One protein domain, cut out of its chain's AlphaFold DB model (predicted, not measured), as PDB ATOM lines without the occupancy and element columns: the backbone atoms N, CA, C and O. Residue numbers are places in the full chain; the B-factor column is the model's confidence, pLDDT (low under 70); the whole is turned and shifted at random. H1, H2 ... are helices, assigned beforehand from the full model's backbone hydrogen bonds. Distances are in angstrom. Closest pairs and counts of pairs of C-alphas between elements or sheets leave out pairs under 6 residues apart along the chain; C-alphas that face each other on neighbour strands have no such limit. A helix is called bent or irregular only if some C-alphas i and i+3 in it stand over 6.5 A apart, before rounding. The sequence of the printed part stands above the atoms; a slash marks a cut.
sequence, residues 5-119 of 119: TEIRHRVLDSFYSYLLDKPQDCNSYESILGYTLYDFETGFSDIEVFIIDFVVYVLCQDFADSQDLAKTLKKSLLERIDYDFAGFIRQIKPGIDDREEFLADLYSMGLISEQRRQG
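AT A GLANCE: This is residues 5 to 119 of the 119 residues of an uncharacterized protein of Psychrobacter sp. FDAARGOS_221 (UniProt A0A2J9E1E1). What shape is this? Long H4, kinked by 94 degrees near residue 84, makes an up-and-down bundle with H3 and H2; H1 crosses H2 and H3, while H5 and small H6 lie toward one end. What is it built of? The printed part has 115 residues with six named helices, H1 to H6 in order, all helix; it is compact, radius of gyration of the C-alphas 14.4 A, spanning 47 by 24 by 22 A.

IN THESE COORDINATES: Where is H4? H4, residues 64 to 91, runs 33.0 A from C-alpha 64 at (29.377, -46.200, 2.921); it is irregular, C-alphas 83 and 86 being 9.2 A apart. Where are the others? H3 is residues 46 to 59, H2 29 to 38, H1 5 to 20 from C-alpha 5 at (23.335, -30.639, -17.001), H6 114 to 118. H5, 96 to 108, is only just irregular, C-alphas 97 and 100 being 6.6 A apart.

HOW THE PARTS SIT: What touches? Hairpin H3 and H4 touch, closest C-alphas Tyr 57 and Ala 70, 5.3 A. H2 and H3, a hairpin, touch through H3's 52 to 56 alone, closest C-alphas Leu 33 and Val 56, 6.8 A. H1 touches H2, closest C-alphas Phe 15 and Thr 36, 5.5 A; H5 touches H6 with residues 103 to 107 alone, closest C-alphas Leu 103 and Arg 117, 5.6 A. Are the backbones whole? Every O i to N i+4 pair is within hydrogen-bond range in H1, H2, H3 and H6, but 19 of 24 in H4 and 7 of 9 in H5.

THE WHOLE: How large? The farthest C-alphas, Gln 24 and Gly 119, are 47.1 A apart. Any cuts or low confidence? The printed part has no cut and no long link; pLDDT is under 70 at residues 22 to 27, 96 and 119.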
ATOM      1  N   THR A   5      21.873 -30.644 -16.921       94.50
ATOM      2  CA  THR A   5      23.335 -30.639 -17.001       94.50
ATOM      3  C   THR A   5      23.957 -29.444 -16.275       94.50
ATOM      4  O   THR A   5      24.931 -29.621 -15.544       94.50
ATOM      5  N   GLU A   6      23.381 -28.239 -16.393       94.50
ATOM      6  CA  GLU A   6      23.853 -27.062 -15.643       94.50
ATOM      7  C   GLU A   6      23.736 -27.281 -14.124       94.50
ATOM      8  O   GLU A   6      24.667 -26.967 -13.384       94.50
ATOM      9  N   ILE A   7      22.623 -27.844 -13.644       95.25
ATOM     10  CA  ILE A   7      22.423 -28.096 -12.207       95.25
ATOM     11  C   ILE A   7      23.336 -29.212 -11.715       95.25
ATOM     12  O   ILE A   7      23.973 -29.053 -10.677       95.25
ATOM     13  N   ARG A   8      23.458 -30.303 -12.478       95.62
ATOM     14  CA  ARG A   8      24.385 -31.400 -12.186       95.62
ATOM     15  C   ARG A   8      25.803 -30.871 -11.992       95.62
ATOM     16  O   ARG A   8      26.418 -31.178 -10.977       95.62
ATOM     17  N   HIS A   9      26.298 -30.028 -12.899       95.69
ATOM     18  CA  HIS A   9      27.620 -29.415 -12.747       95.69
ATOM     19  C   HIS A   9      27.717 -28.529 -11.505       95.69
ATOM     20  O   HIS A   9      28.675 -28.662 -10.758       95.69
ATOM     21  N   ARG A  10      26.709 -27.695 -11.216       95.25
ATOM     22  CA  ARG A  10      26.715 -26.846 -10.011       95.25
ATOM     23  C   ARG A  10      26.782 -27.652  -8.712       95.25
ATOM     24  O   ARG A  10      27.507 -27.261  -7.802       95.25
ATOM     25  N   VAL A  11      26.035 -28.754  -8.620       95.62
ATOM     26  CA  VAL A  11      26.058 -29.641  -7.445       95.62
ATOM     27  C   VAL A  11      27.426 -30.305  -7.308       95.62
ATOM     28  O   VAL A  11      27.988 -30.318  -6.215       95.62
ATOM     29  N   LEU A  12      27.990 -30.807  -8.411       95.12
ATOM     30  CA  LEU A  12      29.323 -31.410  -8.414       95.12
ATOM     31  C   LEU A  12      30.407 -30.394  -8.029       95.12
ATOM     32  O   LEU A  12      31.252 -30.710  -7.199       95.12
ATOM     33  N   ASP A  13      30.361 -29.177  -8.568       94.50
ATOM     34  CA  ASP A  13      31.315 -28.111  -8.251       94.50
ATOM     35  C   ASP A  13      31.254 -27.713  -6.767       94.50
ATOM     36  O   ASP A  13      32.300 -27.558  -6.133       94.50
ATOM     37  N   SER A  14      30.051 -27.595  -6.185       92.19
ATOM     38  CA  SER A  14      29.873 -27.344  -4.743       92.19
ATOM     39  C   SER A  14      30.435 -28.503  -3.910       92.19
ATOM     40  O   SER A  14      31.282 -28.288  -3.039       92.19
ATOM     41  N   PHE A  15      30.082 -29.746  -4.251       92.00
ATOM     42  CA  PHE A  15      30.600 -30.939  -3.581       92.00
ATOM     43  C   PHE A  15      32.137 -31.012  -3.617       92.00
ATOM     44  O   PHE A  15      32.777 -31.221  -2.584       92.00
ATOM     45  N   TYR A  16      32.751 -30.787  -4.782       90.50
ATOM     46  CA  TYR A  16      34.209 -30.765  -4.923       90.50
ATOM     47  C   TYR A  16      34.856 -29.609  -4.161       90.50
ATOM     48  O   TYR A  16      35.917 -29.802  -3.565       90.50
ATOM     49  N   SER A  17      34.222 -28.436  -4.126       90.19
ATOM     50  CA  SER A  17      34.716 -27.297  -3.346       90.19
ATOM     51  C   SER A  17      34.776 -27.644  -1.858       90.19
ATOM     52  O   SER A  17      35.812 -27.452  -1.228       90.19
ATOM     53  N   TYR A  18      33.733 -28.276  -1.312       88.62
ATOM     54  CA  TYR A  18      33.735 -28.741   0.079       88.62
ATOM     55  C   TYR A  18      34.691 -29.913   0.346       88.62
ATOM     56  O   TYR A  18      35.156 -30.079   1.474       88.62
ATOM     57  N   LEU A  19      35.017 -30.727  -0.663       85.62
ATOM     58  CA  LEU A  19      36.057 -31.755  -0.543       85.62
ATOM     59  C   LEU A  19      37.471 -31.167  -0.464       85.62
ATOM     60  O   LEU A  19      38.318 -31.747   0.217       85.62
ATOM     61  N   LEU A  20      37.732 -30.066  -1.174       85.81
ATOM     62  CA  LEU A  20      39.028 -29.384  -1.188       85.81
ATOM     63  C   LEU A  20      39.204 -28.493   0.045       85.81
ATOM     64  O   LEU A  20      40.218 -28.593   0.733       85.81
ATOM     65  N   ASP A  21      38.186 -27.697   0.359       81.12
ATOM     66  CA  ASP A  21      38.184 -26.720   1.447       81.12
ATOM     67  C   ASP A  21      37.445 -27.257   2.680       81.12
ATOM     68  O   ASP A  21      36.671 -26.533   3.312       81.12
ATOM     69  N   LYS A  22      37.661 -28.543   3.016       66.69
ATOM     70  CA  LYS A  22      36.961 -29.217   4.124       66.69
ATOM     71  C   LYS A  22      36.913 -28.308   5.358       66.69
ATOM     72  O   LYS A  22      37.976 -27.987   5.904       66.69
ATOM     73  N   PRO A  23      35.713 -27.923   5.835       64.12
ATOM     74  CA  PRO A  23      35.580 -27.237   7.112       64.12
ATOM     75  C   PRO A  23      36.292 -28.062   8.186       64.12
ATOM     76  O   PRO A  23      36.214 -29.291   8.150       64.12
ATOM     77  N   GLN A  24      36.980 -27.421   9.137       60.72
ATOM     78  CA  GLN A  24      37.776 -28.141  10.148       60.72
ATOM     79  C   GLN A  24      36.965 -29.179  10.948       60.72
ATOM     80  O   GLN A  24      37.543 -30.133  11.464       60.72
ATOM     81  N   ASP A  25      35.640 -29.025  10.991       62.22
ATOM     82  CA  ASP A  25      34.703 -29.900  11.699       62.22
ATOM     83  C   ASP A  25      34.073 -30.997  10.808       62.22
ATOM     84  O   ASP A  25      33.279 -31.813  11.279       62.22
ATOM     85  N   CYS A  26      34.416 -31.047   9.517       65.88
ATOM     86  CA  CYS A  26      33.796 -31.933   8.534       65.88
ATOM     87  C   CYS A  26      34.578 -33.251   8.392       65.88
ATOM     88  O   CYS A  26      35.496 -33.383   7.578       65.88
ATOM     89  N   ASN A  27      34.210 -34.243   9.209       69.06
ATOM     90  CA  ASN A  27      34.935 -35.516   9.315       69.06
ATOM     91  C   ASN A  27      34.362 -36.663   8.458       69.06
ATOM     92  O   ASN A  27      34.966 -37.734   8.419       69.06
ATOM     93  N   SER A  28      33.223 -36.472   7.780       83.44
ATOM     94  CA  SER A  28      32.547 -37.517   6.992       83.44
ATOM     95  C   SER A  28      32.078 -37.016   5.626       83.44
ATOM     96  O   SER A  28      31.835 -35.820   5.448       83.44
ATOM     97  N   TYR A  29      31.920 -37.929   4.663       84.50
ATOM     98  CA  TYR A  29      31.350 -37.587   3.356       84.50
ATOM     99  C   TYR A  29      29.881 -37.188   3.479       84.50
ATOM    100  O   TYR A  29      29.434 -36.282   2.783       84.50
ATOM    101  N   GLU A  30      29.151 -37.791   4.419       85.81
ATOM    102  CA  GLU A  30      27.776 -37.397   4.733       85.81
ATOM    103  C   GLU A  30      27.674 -35.914   5.128       85.81
ATOM    104  O   GLU A  30      26.786 -35.213   4.648       85.81
ATOM    105  N   SER A  31      28.621 -35.405   5.925       87.00
ATOM    106  CA  SER A  31      28.645 -33.987   6.315       87.00
ATOM    107  C   SER A  31      28.875 -33.073   5.106       87.00
ATOM    108  O   SER A  31      28.208 -32.053   4.962       87.00
ATOM    109  N   ILE A  32      29.774 -33.463   4.195       88.12
ATOM    110  CA  ILE A  32      30.063 -32.729   2.950       88.12
ATOM    111  C   ILE A  32      28.834 -32.691   2.035       88.12
ATOM    112  O   ILE A  32      28.496 -31.641   1.488       88.12
ATOM    113  N   LEU A  33      28.138 -33.818   1.893       89.50
ATOM    114  CA  LEU A  33      26.903 -33.911   1.111       89.50
ATOM    115  C   LEU A  33      25.776 -33.082   1.749       89.50
ATOM    116  O   LEU A  33      25.017 -32.435   1.032       89.50
ATOM    117  N   GLY A  34      25.716 -33.023   3.082       87.00
ATOM    118  CA  GLY A  34      24.819 -32.130   3.816       87.00
ATOM    119  C   GLY A  34      25.082 -30.647   3.531       87.00
ATOM    120  O   GLY A  34      24.145 -29.913   3.229       87.00
ATOM    121  N   TYR A  35      26.346 -30.208   3.547       85.88
ATOM    122  CA  TYR A  35      26.705 -28.835   3.159       85.88
ATOM    123  C   TYR A  35      26.407 -28.545   1.690       85.88
ATOM    124  O   TYR A  35      25.924 -27.463   1.366       85.88
ATOM    125  N   THR A  36      26.626 -29.529   0.816       88.12
ATOM    126  CA  THR A  36      26.271 -29.408  -0.600       88.12
ATOM    127  C   THR A  36      24.776 -29.130  -0.740       88.12
ATOM    128  O   THR A  36      24.412 -28.202  -1.443       88.12
ATOM    129  N   LEU A  37      23.904 -29.863  -0.035       88.12
ATOM    130  CA  LEU A  37      22.456 -29.607  -0.048       88.12
ATOM    131  C   LEU A  37      22.092 -28.227   0.516       88.12
ATOM    132  O   LEU A  37      21.219 -27.561  -0.039       88.12
ATOM    133  N   TYR A  38      22.774 -27.787   1.578       85.56
ATOM    134  CA  TYR A  38      22.529 -26.493   2.219       85.56
ATOM    135  C   TYR A  38      22.677 -25.309   1.249       85.56
ATOM    136  O   TYR A  38      21.848 -24.397   1.259       85.56
ATOM    137  N   ASP A  39      23.663 -25.355   0.342       83.75
ATOM    138  CA  ASP A  39      23.865 -24.327  -0.696       83.75
ATOM    139  C   ASP A  39      22.642 -24.139  -1.613       83.75
ATOM    140  O   ASP A  39      22.491 -23.095  -2.257       83.75
ATOM    141  N   PHE A  40      21.761 -25.140  -1.676       86.31
ATOM    142  CA  PHE A  40      20.604 -25.172  -2.561       86.31
ATOM    143  C   PHE A  40      19.251 -25.118  -1.830       86.31
ATOM    144  O   PHE A  40      18.208 -25.255  -2.470       86.31
ATOM    145  N   GLU A  41      19.222 -24.868  -0.515       78.44
ATOM    146  CA  GLU A  41      17.975 -24.857   0.273       78.44
ATOM    147  C   GLU A  41      17.010 -23.716  -0.091       78.44
ATOM    148  O   GLU A  41      15.808 -23.811   0.166       78.44
ATOM    149  N   THR A  42      17.502 -22.614  -0.670       79.69
ATOM    150  CA  THR A  42      16.671 -21.431  -0.947       79.69
ATOM    151  C   THR A  42      16.847 -20.903  -2.365       79.69
ATOM    152  O   THR A  42      17.936 -20.918  -2.930       79.69
ATOM    153  N   GLY A  43      15.752 -20.402  -2.947       82.75
ATOM    154  CA  GLY A  43      15.762 -19.749  -4.262       82.75
ATOM    155  C   GLY A  43      15.661 -20.683  -5.472       82.75
ATOM    156  O   GLY A  43      15.718 -20.187  -6.594       82.75
ATOM    157  N   PHE A  44      15.466 -21.988  -5.263       88.38
ATOM    158  CA  PHE A  44      15.279 -22.986  -6.320       88.38
ATOM    159  C   PHE A  44      13.814 -23.417  -6.429       88.38
ATOM    160  O   PHE A  44      13.091 -23.481  -5.435       88.38
ATOM    161  N   SER A  45      13.368 -23.701  -7.651       91.69
ATOM    162  CA  SER A  45      12.056 -24.292  -7.930       91.69
ATOM    163  C   SER A  45      12.018 -25.787  -7.600       91.69
ATOM    164  O   SER A  45      13.056 -26.443  -7.538       91.69
ATOM    165  N   ASP A  46      10.819 -26.357  -7.457       91.94
ATOM    166  CA  ASP A  46      10.638 -27.763  -7.060       91.94
ATOM    167  C   ASP A  46      11.376 -28.762  -7.969       91.94
ATOM    168  O   ASP A  46      11.921 -29.755  -7.489       91.94
ATOM    169  N   ILE A  47      11.428 -28.505  -9.282       94.19
ATOM    170  CA  ILE A  47      12.165 -29.352 -10.232       94.19
ATOM    171  C   ILE A  47      13.682 -29.203 -10.082       94.19
ATOM    172  O   ILE A  47      14.416 -30.176 -10.237       94.19
ATOM    173  N   GLU A  48      14.171 -28.008  -9.762       94.75
ATOM    174  CA  GLU A  48      15.596 -27.792  -9.527       94.75
ATOM    175  C   GLU A  48      16.020 -28.507  -8.246       94.75
ATOM    176  O   GLU A  48      16.989 -29.260  -8.274       94.75
ATOM    177  N   VAL A  49      15.239 -28.362  -7.170       94.25
ATOM    178  CA  VAL A  49      15.445 -29.093  -5.911       94.25
ATOM    179  C   VAL A  49      15.396 -30.602  -6.152       94.25
ATOM    180  O   VAL A  49      16.256 -31.326  -5.667       94.25
ATOM    181  N   PHE A  50      14.456 -31.095  -6.967       95.38
ATOM    182  CA  PHE A  50      14.413 -32.508  -7.348       95.38
ATOM    183  C   PHE A  50      15.704 -32.973  -8.040       95.38
ATOM    184  O   PHE A  50      16.215 -34.043  -7.716       95.38
ATOM    185  N   ILE A  51      16.239 -32.195  -8.987       96.38
ATOM    186  CA  ILE A  51      17.500 -32.536  -9.663       96.38
ATOM    187  C   ILE A  51      18.663 -32.527  -8.667       96.38
ATOM    188  O   ILE A  51      19.497 -33.428  -8.707       96.38
ATOM    189  N   ILE A  52      18.718 -31.538  -7.777       96.56
ATOM    190  CA  ILE A  52      19.758 -31.436  -6.749       96.56
ATOM    191  C   ILE A  52      19.726 -32.667  -5.837       96.56
ATOM    192  O   ILE A  52      20.737 -33.358  -5.709       96.56
ATOM    193  N   ASP A  53      18.552 -32.993  -5.291       96.12
ATOM    194  CA  ASP A  53      18.330 -34.176  -4.455       96.12
ATOM    195  C   ASP A  53      18.745 -35.459  -5.190       96.12
ATOM    196  O   ASP A  53      19.355 -36.355  -4.602       96.12
ATOM    197  N   PHE A  54      18.446 -35.545  -6.490       97.38
ATOM    198  CA  PHE A  54      18.824 -36.674  -7.332       97.38
ATOM    199  C   PHE A  54      20.342 -36.800  -7.498       97.38
ATOM    200  O   PHE A  54      20.887 -37.886  -7.300       97.38
ATOM    201  N   VAL A  55      21.041 -35.712  -7.822       97.12
ATOM    202  CA  VAL A  55      22.499 -35.738  -8.017       97.12
ATOM    203  C   VAL A  55      23.208 -36.082  -6.706       97.12
ATOM    204  O   VAL A  55      24.111 -36.919  -6.701       97.12
ATOM    205  N   VAL A  56      22.760 -35.524  -5.579       95.94
ATOM    206  CA  VAL A  56      23.300 -35.880  -4.257       95.94
ATOM    207  C   VAL A  56      23.000 -37.342  -3.919       95.94
ATOM    208  O   VAL A  56      23.885 -38.048  -3.444       95.94
ATOM    209  N   TYR A  57      21.802 -37.848  -4.228       96.56
ATOM    210  CA  TYR A  57      21.463 -39.263  -4.043       96.56
ATOM    211  C   TYR A  57      22.416 -40.204  -4.796       96.56
ATOM    212  O   TYR A  57      22.818 -41.232  -4.238       96.56
ATOM    213  N   VAL A  58      22.781 -39.852  -6.034       95.56
ATOM    214  CA  VAL A  58      23.763 -40.597  -6.833       95.56
ATOM    215  C   VAL A  58      25.125 -40.585  -6.143       95.56
ATOM    216  O   VAL A  58      25.684 -41.655  -5.922       95.56
ATOM    217  N   LEU A  59      25.612 -39.413  -5.717       93.88
ATOM    218  CA  LEU A  59      26.882 -39.297  -4.989       93.88
ATOM    219  C   LEU A  59      26.896 -40.145  -3.711       93.88
ATOM    220  O   LEU A  59      27.895 -40.792  -3.411       93.88
ATOM    221  N   CYS A  60      25.779 -40.211  -2.981       93.38
ATOM    222  CA  CYS A  60      25.686 -41.020  -1.769       93.38
ATOM    223  C   CYS A  60      25.867 -42.532  -2.007       93.38
ATOM    224  O   CYS A  60      26.079 -43.260  -1.036       93.38
ATOM    225  N   GLN A  61      25.722 -43.040  -3.240       87.50
ATOM    226  CA  GLN A  61      25.886 -44.474  -3.519       87.50
ATOM    227  C   GLN A  61      27.344 -44.932  -3.417       87.50
ATOM    228  O   GLN A  61      27.586 -46.091  -3.083       87.50
ATOM    229  N   ASP A  62      28.297 -44.028  -3.650       86.00
ATOM    230  CA  ASP A  62      29.723 -44.353  -3.669       86.00
ATOM    231  C   ASP A  62      30.368 -44.330  -2.271       86.00
ATOM    232  O   ASP A  62      31.495 -44.803  -2.100       86.00
ATOM    233  N   PHE A  63      29.655 -43.834  -1.249       85.00
ATOM    234  CA  PHE A  63      30.174 -43.712   0.115       85.00
ATOM    235  C   PHE A  63      29.337 -44.511   1.129       85.00
ATOM    236  O   PHE A  63      28.105 -44.447   1.193       85.00
ATOM    237  N   ALA A  64      30.022 -45.315   1.948       83.12
ATOM    238  CA  ALA A  64      29.377 -46.200   2.921       83.12
ATOM    239  C   ALA A  64      28.771 -45.437   4.112       83.12
ATOM    240  O   ALA A  64      27.803 -45.901   4.711       83.12
ATOM    241  N   ASP A  65      29.327 -44.278   4.455       87.69
ATOM    242  CA  ASP A  65      28.873 -43.414   5.544       87.69
ATOM    243  C   ASP A  65      27.675 -42.530   5.158       87.69
ATOM    244  O   ASP A  65      27.009 -42.020   6.045       87.69
ATOM    245  N   SER A  66      27.319 -42.407   3.873       89.81
ATOM    246  CA  SER A  66      26.173 -41.598   3.408       89.81
ATOM    247  C   SER A  66      24.883 -42.391   3.160       89.81
ATOM    248  O   SER A  66      23.958 -41.905   2.504       89.81
ATOM    249  N   GLN A  67      24.792 -43.632   3.641       90.56
ATOM    250  CA  GLN A  67      23.682 -44.533   3.299       90.56
ATOM    251  C   GLN A  67      22.330 -44.102   3.883       90.56
ATOM    252  O   GLN A  67      21.289 -44.364   3.278       90.56
ATOM    253  N   ASP A  68      22.311 -43.438   5.038       91.19
ATOM    254  CA  ASP A  68      21.059 -42.971   5.641       91.19
ATOM    255  C   ASP A  68      20.514 -41.726   4.929       91.19
ATOM    256  O   ASP A  68      19.314 -41.667   4.621       91.19
ATOM    257  N   LEU A  69      21.396 -40.807   4.524       92.44
ATOM    258  CA  LEU A  69      21.055 -39.732   3.593       92.44
ATOM    259  C   LEU A  69      20.548 -40.296   2.253       92.44
ATOM    260  O   LEU A  69      19.490 -39.886   1.776       92.44
ATOM    261  N   ALA A  70      21.226 -41.303   1.686       94.50
ATOM    262  CA  ALA A  70      20.807 -41.952   0.440       94.50
ATOM    263  C   ALA A  70      19.378 -42.512   0.513       94.50
ATOM    264  O   ALA A  70      18.583 -42.320  -0.408       94.50
ATOM    265  N   LYS A  71      19.028 -43.201   1.609       94.44
ATOM    266  CA  LYS A  71      17.673 -43.742   1.822       94.44
ATOM    267  C   LYS A  71      16.631 -42.631   1.914       94.44
ATOM    268  O   LYS A  71      15.548 -42.769   1.345       94.44
ATOM    269  N   THR A  72      16.958 -41.551   2.621       94.75
ATOM    270  CA  THR A  72      16.069 -40.398   2.806       94.75
ATOM    271  C   THR A  72      15.780 -39.716   1.472       94.75
ATOM    272  O   THR A  72      14.612 -39.551   1.109       94.75
ATOM    273  N   LEU A  73      16.828 -39.421   0.699       96.19
ATOM    274  CA  LEU A  73      16.703 -38.823  -0.630       96.19
ATOM    275  C   LEU A  73      15.938 -39.742  -1.580       96.19
ATOM    276  O   LEU A  73      14.975 -39.306  -2.205       96.19
ATOM    277  N   LYS A  74      16.275 -41.038  -1.629       96.94
ATOM    278  CA  LYS A  74      15.567 -42.009  -2.479       96.94
ATOM    279  C   LYS A  74      14.068 -42.027  -2.207       96.94
ATOM    280  O   LYS A  74      13.277 -42.036  -3.147       96.94
ATOM    281  N   LYS A  75      13.671 -42.041  -0.931       96.94
ATOM    282  CA  LYS A  75      12.258 -42.014  -0.549       96.94
ATOM    283  C   LYS A  75      11.577 -40.739  -1.056       96.94
ATOM    284  O   LYS A  75      10.535 -40.840  -1.696       96.94
ATOM    285  N   SER A  76      12.183 -39.574  -0.824       95.56
ATOM    286  CA  SER A  76      11.631 -38.288  -1.269       95.56
ATOM    287  C   SER A  76      11.514 -38.195  -2.795       95.56
ATOM    288  O   SER A  76      10.482 -37.771  -3.317       95.56
ATOM    289  N   LEU A  77      12.536 -38.658  -3.522       97.25
ATOM    290  CA  LEU A  77      12.542 -38.700  -4.985       97.25
ATOM    291  C   LEU A  77      11.402 -39.571  -5.519       97.25
ATOM    292  O   LEU A  77      10.660 -39.130  -6.390       97.25
ATOM    293  N   LEU A  78      11.222 -40.780  -4.976       97.44
ATOM    294  CA  LEU A  78      10.138 -41.674  -5.393       97.44
ATOM    295  C   LEU A  78       8.754 -41.070  -5.121       97.44
ATOM    296  O   LEU A  78       7.900 -41.106  -6.002       97.44
ATOM    297  N   GLU A  79       8.547 -40.455  -3.952       96.62
ATOM    298  CA  GLU A  79       7.287 -39.774  -3.617       96.62
ATOM    299  C   GLU A  79       6.961 -38.649  -4.615       96.62
ATOM    300  O   GLU A  79       5.824 -38.534  -5.073       96.62
ATOM    301  N   ARG A  80       7.959 -37.848  -5.006       95.25
ATOM    302  CA  ARG A  80       7.793 -36.773  -5.997       95.25
ATOM    303  C   ARG A  80       7.552 -37.311  -7.410       95.25
ATOM    304  O   ARG A  80       6.687 -36.791  -8.115       95.25
ATOM    305  N   ILE A  81       8.274 -38.357  -7.818       95.38
ATOM    306  CA  ILE A  81       8.056 -39.035  -9.106       95.38
ATOM    307  C   ILE A  81       6.616 -39.556  -9.182       95.38
ATOM    308  O   ILE A  81       5.932 -39.338 -10.180       95.38
ATOM    309  N   ASP A  82       6.131 -40.225  -8.140       94.38
ATOM    310  CA  ASP A  82       4.778 -40.781  -8.147       94.38
ATOM    311  C   ASP A  82       3.687 -39.706  -8.065       94.38
ATOM    312  O   ASP A  82       2.575 -39.936  -8.542       94.38
ATOM    313  N   TYR A  83       4.008 -38.527  -7.526       93.31
ATOM    314  CA  TYR A  83       3.102 -37.383  -7.489       93.31
ATOM    315  C   TYR A  83       2.919 -36.706  -8.859       93.31
ATOM    316  O   TYR A  83       1.782 -36.566  -9.310       93.31
ATOM    317  N   ASP A  84       4.003 -36.281  -9.527       92.06
ATOM    318  CA  ASP A  84       3.911 -35.548 -10.805       92.06
ATOM    319  C   ASP A  84       5.152 -35.696 -11.708       92.06
ATOM    320  O   ASP A  84       5.793 -34.725 -12.119       92.06
ATOM    321  N   PHE A  85       5.499 -36.934 -12.069       92.50
ATOM    322  CA  PHE A  85       6.613 -37.188 -12.990       92.50
ATOM    323  C   PHE A  85       6.502 -36.406 -14.312       92.50
ATOM    324  O   PHE A  85       7.456 -35.760 -14.742       92.50
ATOM    325  N   ALA A  86       5.334 -36.426 -14.960       92.06
ATOM    326  CA  ALA A  86       5.155 -35.784 -16.262       92.06
ATOM    327  C   ALA A  86       5.293 -34.253 -16.183       92.06
ATOM    328  O   ALA A  86       5.858 -33.643 -17.097       92.06
ATOM    329  N   GLY A  87       4.800 -33.625 -15.111       92.06
ATOM    330  CA  GLY A  87       4.975 -32.197 -14.871       92.06
ATOM    331  C   GLY A  87       6.434 -31.820 -14.646       92.06
ATOM    332  O   GLY A  87       6.897 -30.828 -15.216       92.06
ATOM    333  N   PHE A  88       7.197 -32.635 -13.913       91.00
ATOM    334  CA  PHE A  88       8.635 -32.433 -13.733       91.00
ATOM    335  C   PHE A  88       9.411 -32.532 -15.051       91.00
ATOM    336  O   PHE A  88      10.134 -31.604 -15.414       91.00
ATOM    337  N   ILE A  89       9.199 -33.592 -15.835       92.31
ATOM    338  CA  ILE A  89       9.920 -33.804 -17.103       92.31
ATOM    339  C   ILE A  89       9.645 -32.691 -18.126       92.31
ATOM    340  O   ILE A  89      10.546 -32.278 -18.863       92.31
ATOM    341  N   ARG A  90       8.425 -32.139 -18.157       92.38
ATOM    342  CA  ARG A  90       8.076 -31.016 -19.050       92.38
ATOM    343  C   ARG A  90       8.830 -29.728 -18.733       92.38
ATOM    344  O   ARG A  90       8.990 -28.895 -19.625       92.38
ATOM    345  N   GLN A  91       9.279 -29.554 -17.492       94.19
ATOM    346  CA  GLN A  91      10.030 -28.373 -17.073       94.19
ATOM    347  C   GLN A  91      11.502 -28.437 -17.496       94.19
ATOM    348  O   GLN A  91      12.136 -27.382 -17.611       94.19
ATOM    349  N   ILE A  92      12.022 -29.631 -17.802       94.19
ATOM    350  CA  ILE A  92      13.393 -29.839 -18.277       94.19
ATOM    351  C   ILE A  92      13.529 -29.411 -19.741       94.19
ATOM    352  O   ILE A  92      12.659 -29.720 -20.572       94.19
ATOM    353  N   LYS A  93      14.621 -28.696 -20.056       91.94
ATOM    354  CA  LYS A  93      14.978 -28.269 -21.417       91.94
ATOM    355  C   LYS A  93      14.922 -29.490 -22.364       91.94
ATOM    356  O   LYS A  93      15.517 -30.523 -22.062       91.94
ATOM    357  N   PRO A  94      14.162 -29.425 -23.475       80.62
ATOM    358  CA  PRO A  94      14.095 -30.515 -24.440       80.62
ATOM    359  C   PRO A  94      15.407 -30.615 -25.227       80.62
ATOM    360  O   PRO A  94      15.966 -29.593 -25.618       80.62
ATOM    361  N   GLY A  95      15.855 -31.838 -25.501       73.56
ATOM    362  CA  GLY A  95      17.091 -32.121 -26.233       73.56
ATOM    363  C   GLY A  95      17.850 -33.299 -25.624       73.56
ATOM    364  O   GLY A  95      17.555 -33.704 -24.495       73.56
ATOM    365  N   ILE A  96      18.813 -33.823 -26.388       65.25
ATOM    366  CA  ILE A  96      19.660 -34.963 -26.003       65.25
ATOM    367  C   ILE A  96      20.403 -34.654 -24.692       65.25
ATOM    368  O   ILE A  96      20.386 -35.467 -23.775       65.25
ATOM    369  N   ASP A  97      20.938 -33.439 -24.562       74.31
ATOM    370  CA  ASP A  97      21.866 -33.071 -23.480       74.31
ATOM    371  C   ASP A  97      21.217 -32.885 -22.094       74.31
ATOM    372  O   ASP A  97      21.919 -32.815 -21.089       74.31
ATOM    373  N   ASP A  98      19.891 -32.739 -22.013       91.50
ATOM    374  CA  ASP A  98      19.214 -32.420 -20.749       91.50
ATOM    375  C   ASP A  98      18.131 -33.443 -20.416       91.50
ATOM    376  O   ASP A  98      18.269 -34.214 -19.469       91.50
ATOM    377  N   ARG A  99      17.029 -33.468 -21.176       92.88
ATOM    378  CA  ARG A  99      15.892 -34.335 -20.839       92.88
ATOM    379  C   ARG A  99      16.207 -35.812 -21.044       92.88
ATOM    380  O   ARG A  99      15.824 -36.620 -20.203       92.88
ATOM    381  N   GLU A 100      16.842 -36.168 -22.159       92.06
ATOM    382  CA  GLU A 100      17.149 -37.573 -22.450       92.06
ATOM    383  C   GLU A 100      18.196 -38.126 -21.479       92.06
ATOM    384  O   GLU A 100      17.987 -39.214 -20.939       92.06
ATOM    385  N   GLU A 101      19.254 -37.360 -21.185       93.50
ATOM    386  CA  GLU A 101      20.227 -37.701 -20.137       93.50
ATOM    387  C   GLU A 101      19.560 -37.857 -18.770       93.50
ATOM    388  O   GLU A 101      19.743 -38.875 -18.109       93.50
ATOM    389  N   PHE A 102      18.719 -36.904 -18.363       95.25
ATOM    390  CA  PHE A 102      18.040 -36.972 -17.073       95.25
ATOM    391  C   PHE A 102      17.166 -38.225 -16.936       95.25
ATOM    392  O   PHE A 102      17.210 -38.920 -15.920       95.25
ATOM    393  N   LEU A 103      16.392 -38.555 -17.973       95.31
ATOM    394  CA  LEU A 103      15.574 -39.768 -18.002       95.31
ATOM    395  C   LEU A 103      16.429 -41.043 -17.983       95.31
ATOM    396  O   LEU A 103      16.067 -42.015 -17.316       95.31
ATOM    397  N   ALA A 104      17.552 -41.054 -18.705       94.94
ATOM    398  CA  ALA A 104      18.486 -42.174 -18.710       94.94
ATOM    399  C   ALA A 104      19.136 -42.387 -17.334       94.94
ATOM    400  O   ALA A 104      19.246 -43.530 -16.883       94.94
ATOM    401  N   ASP A 105      19.496 -41.309 -16.642       95.81
ATOM    402  CA  ASP A 105      20.099 -41.364 -15.313       95.81
ATOM    403  C   ASP A 105      19.078 -41.841 -14.267       95.81
ATOM    404  O   ASP A 105      19.357 -42.770 -13.508       95.81
ATOM    405  N   LEU A 106      17.845 -41.315 -14.279       96.75
ATOM    406  CA  LEU A 106      16.766 -41.796 -13.401       96.75
ATOM    407  C   LEU A 106      16.477 -43.294 -13.592       96.75
ATOM    408  O   LEU A 106      16.222 -44.010 -12.617       96.75
ATOM    409  N   TYR A 107      16.511 -43.775 -14.838       97.06
ATOM    410  CA  TYR A 107      16.337 -45.192 -15.154       97.06
ATOM    411  C   TYR A 107      17.515 -46.037 -14.662       97.06
ATOM    412  O   TYR A 107      17.300 -47.059 -14.010       97.06
ATOM    413  N   SER A 108      18.750 -45.593 -14.909       95.75
ATOM    414  CA  SER A 108      19.973 -46.275 -14.460       95.75
ATOM    415  C   SER A 108      20.013 -46.439 -12.940       95.75
ATOM    416  O   SER A 108      20.446 -47.473 -12.436       95.75
ATOM    417  N   MET A 109      19.477 -45.457 -12.212       95.88
ATOM    418  CA  MET A 109      19.359 -45.494 -10.754       95.88
ATOM    419  C   MET A 109      18.145 -46.289 -10.243       95.88
ATOM    420  O   MET A 109      17.919 -46.381  -9.034       95.88
ATOM    421  N   GLY A 110      17.343 -46.867 -11.142       95.38
ATOM    422  CA  GLY A 110      16.165 -47.663 -10.801       95.38
ATOM    423  C   GLY A 110      15.037 -46.858 -10.151       95.38
ATOM    424  O   GLY A 110      14.233 -47.431  -9.416       95.38
ATOM    425  N   LEU A 111      14.983 -45.540 -10.380       96.38
ATOM    426  CA  LEU A 111      13.923 -44.666  -9.862       96.38
ATOM    427  C   LEU A 111      12.687 -44.649 -10.768       96.38
ATOM    428  O   LEU A 111      11.582 -44.362 -10.309       96.38
ATOM    429  N   ILE A 112      12.859 -44.983 -12.048       96.75
ATOM    430  CA  ILE A 112      11.771 -45.109 -13.020       96.75
ATOM    431  C   ILE A 112      11.893 -46.405 -13.824       96.75
ATOM    432  O   ILE A 112      12.967 -46.993 -13.935       96.75
ATOM    433  N   SER A 113      10.781 -46.852 -14.407       95.50
ATOM    434  CA  SER A 113      10.759 -47.981 -15.339       95.50
ATOM    435  C   SER A 113      11.155 -47.555 -16.756       95.50
ATOM    436  O   SER A 113      11.031 -46.387 -17.123       95.50
ATOM    437  N   GLU A 114      11.536 -48.520 -17.598       93.88
ATOM    438  CA  GLU A 114      11.819 -48.266 -19.022       93.88
ATOM    439  C   GLU A 114      10.595 -47.680 -19.754       93.88
ATOM    440  O   GLU A 114      10.734 -46.820 -20.615       93.88
ATOM    441  N   GLN A 115       9.374 -48.063 -19.357       91.19
ATOM    442  CA  GLN A 115       8.143 -47.468 -19.895       91.19
ATOM    443  C   GLN A 115       8.040 -45.967 -19.590       91.19
ATOM    444  O   GLN A 115       7.647 -45.200 -20.461       91.19
ATOM    445  N   ARG A 116       8.401 -45.543 -18.368       90.56
ATOM    446  CA  ARG A 116       8.412 -44.121 -17.978       90.56
ATOM    447  C   ARG A 116       9.531 -43.338 -18.674       90.56
ATOM    448  O   ARG A 116       9.383 -42.141 -18.857       90.56
ATOM    449  N   ARG A 117      10.627 -43.991 -19.068       90.56
ATOM    450  CA  ARG A 117      11.730 -43.367 -19.817       90.56
ATOM    451  C   ARG A 117      11.354 -43.043 -21.271       90.56
ATOM    452  O   ARG A 117      11.841 -42.060 -21.814       90.56
ATOM    453  N   GLN A 118      10.534 -43.887 -21.900       83.12
ATOM    454  CA  GLN A 118      10.175 -43.787 -23.324       83.12
ATOM    455  C   GLN A 118       8.927 -42.930 -23.611       83.12
ATOM    456  O   GLN A 118       8.648 -42.657 -24.780       83.12
ATOM    457  N   GLY A 119       8.154 -42.571 -22.579       64.62
ATOM    458  CA  GLY A 119       6.895 -41.814 -22.682       64.62
ATOM    459  C   GLY A 119       7.056 -40.326 -22.414       64.62
ATOM    460  O   GLY A 119       6.285 -39.552 -23.025       64.62
TER     461      GLY A 119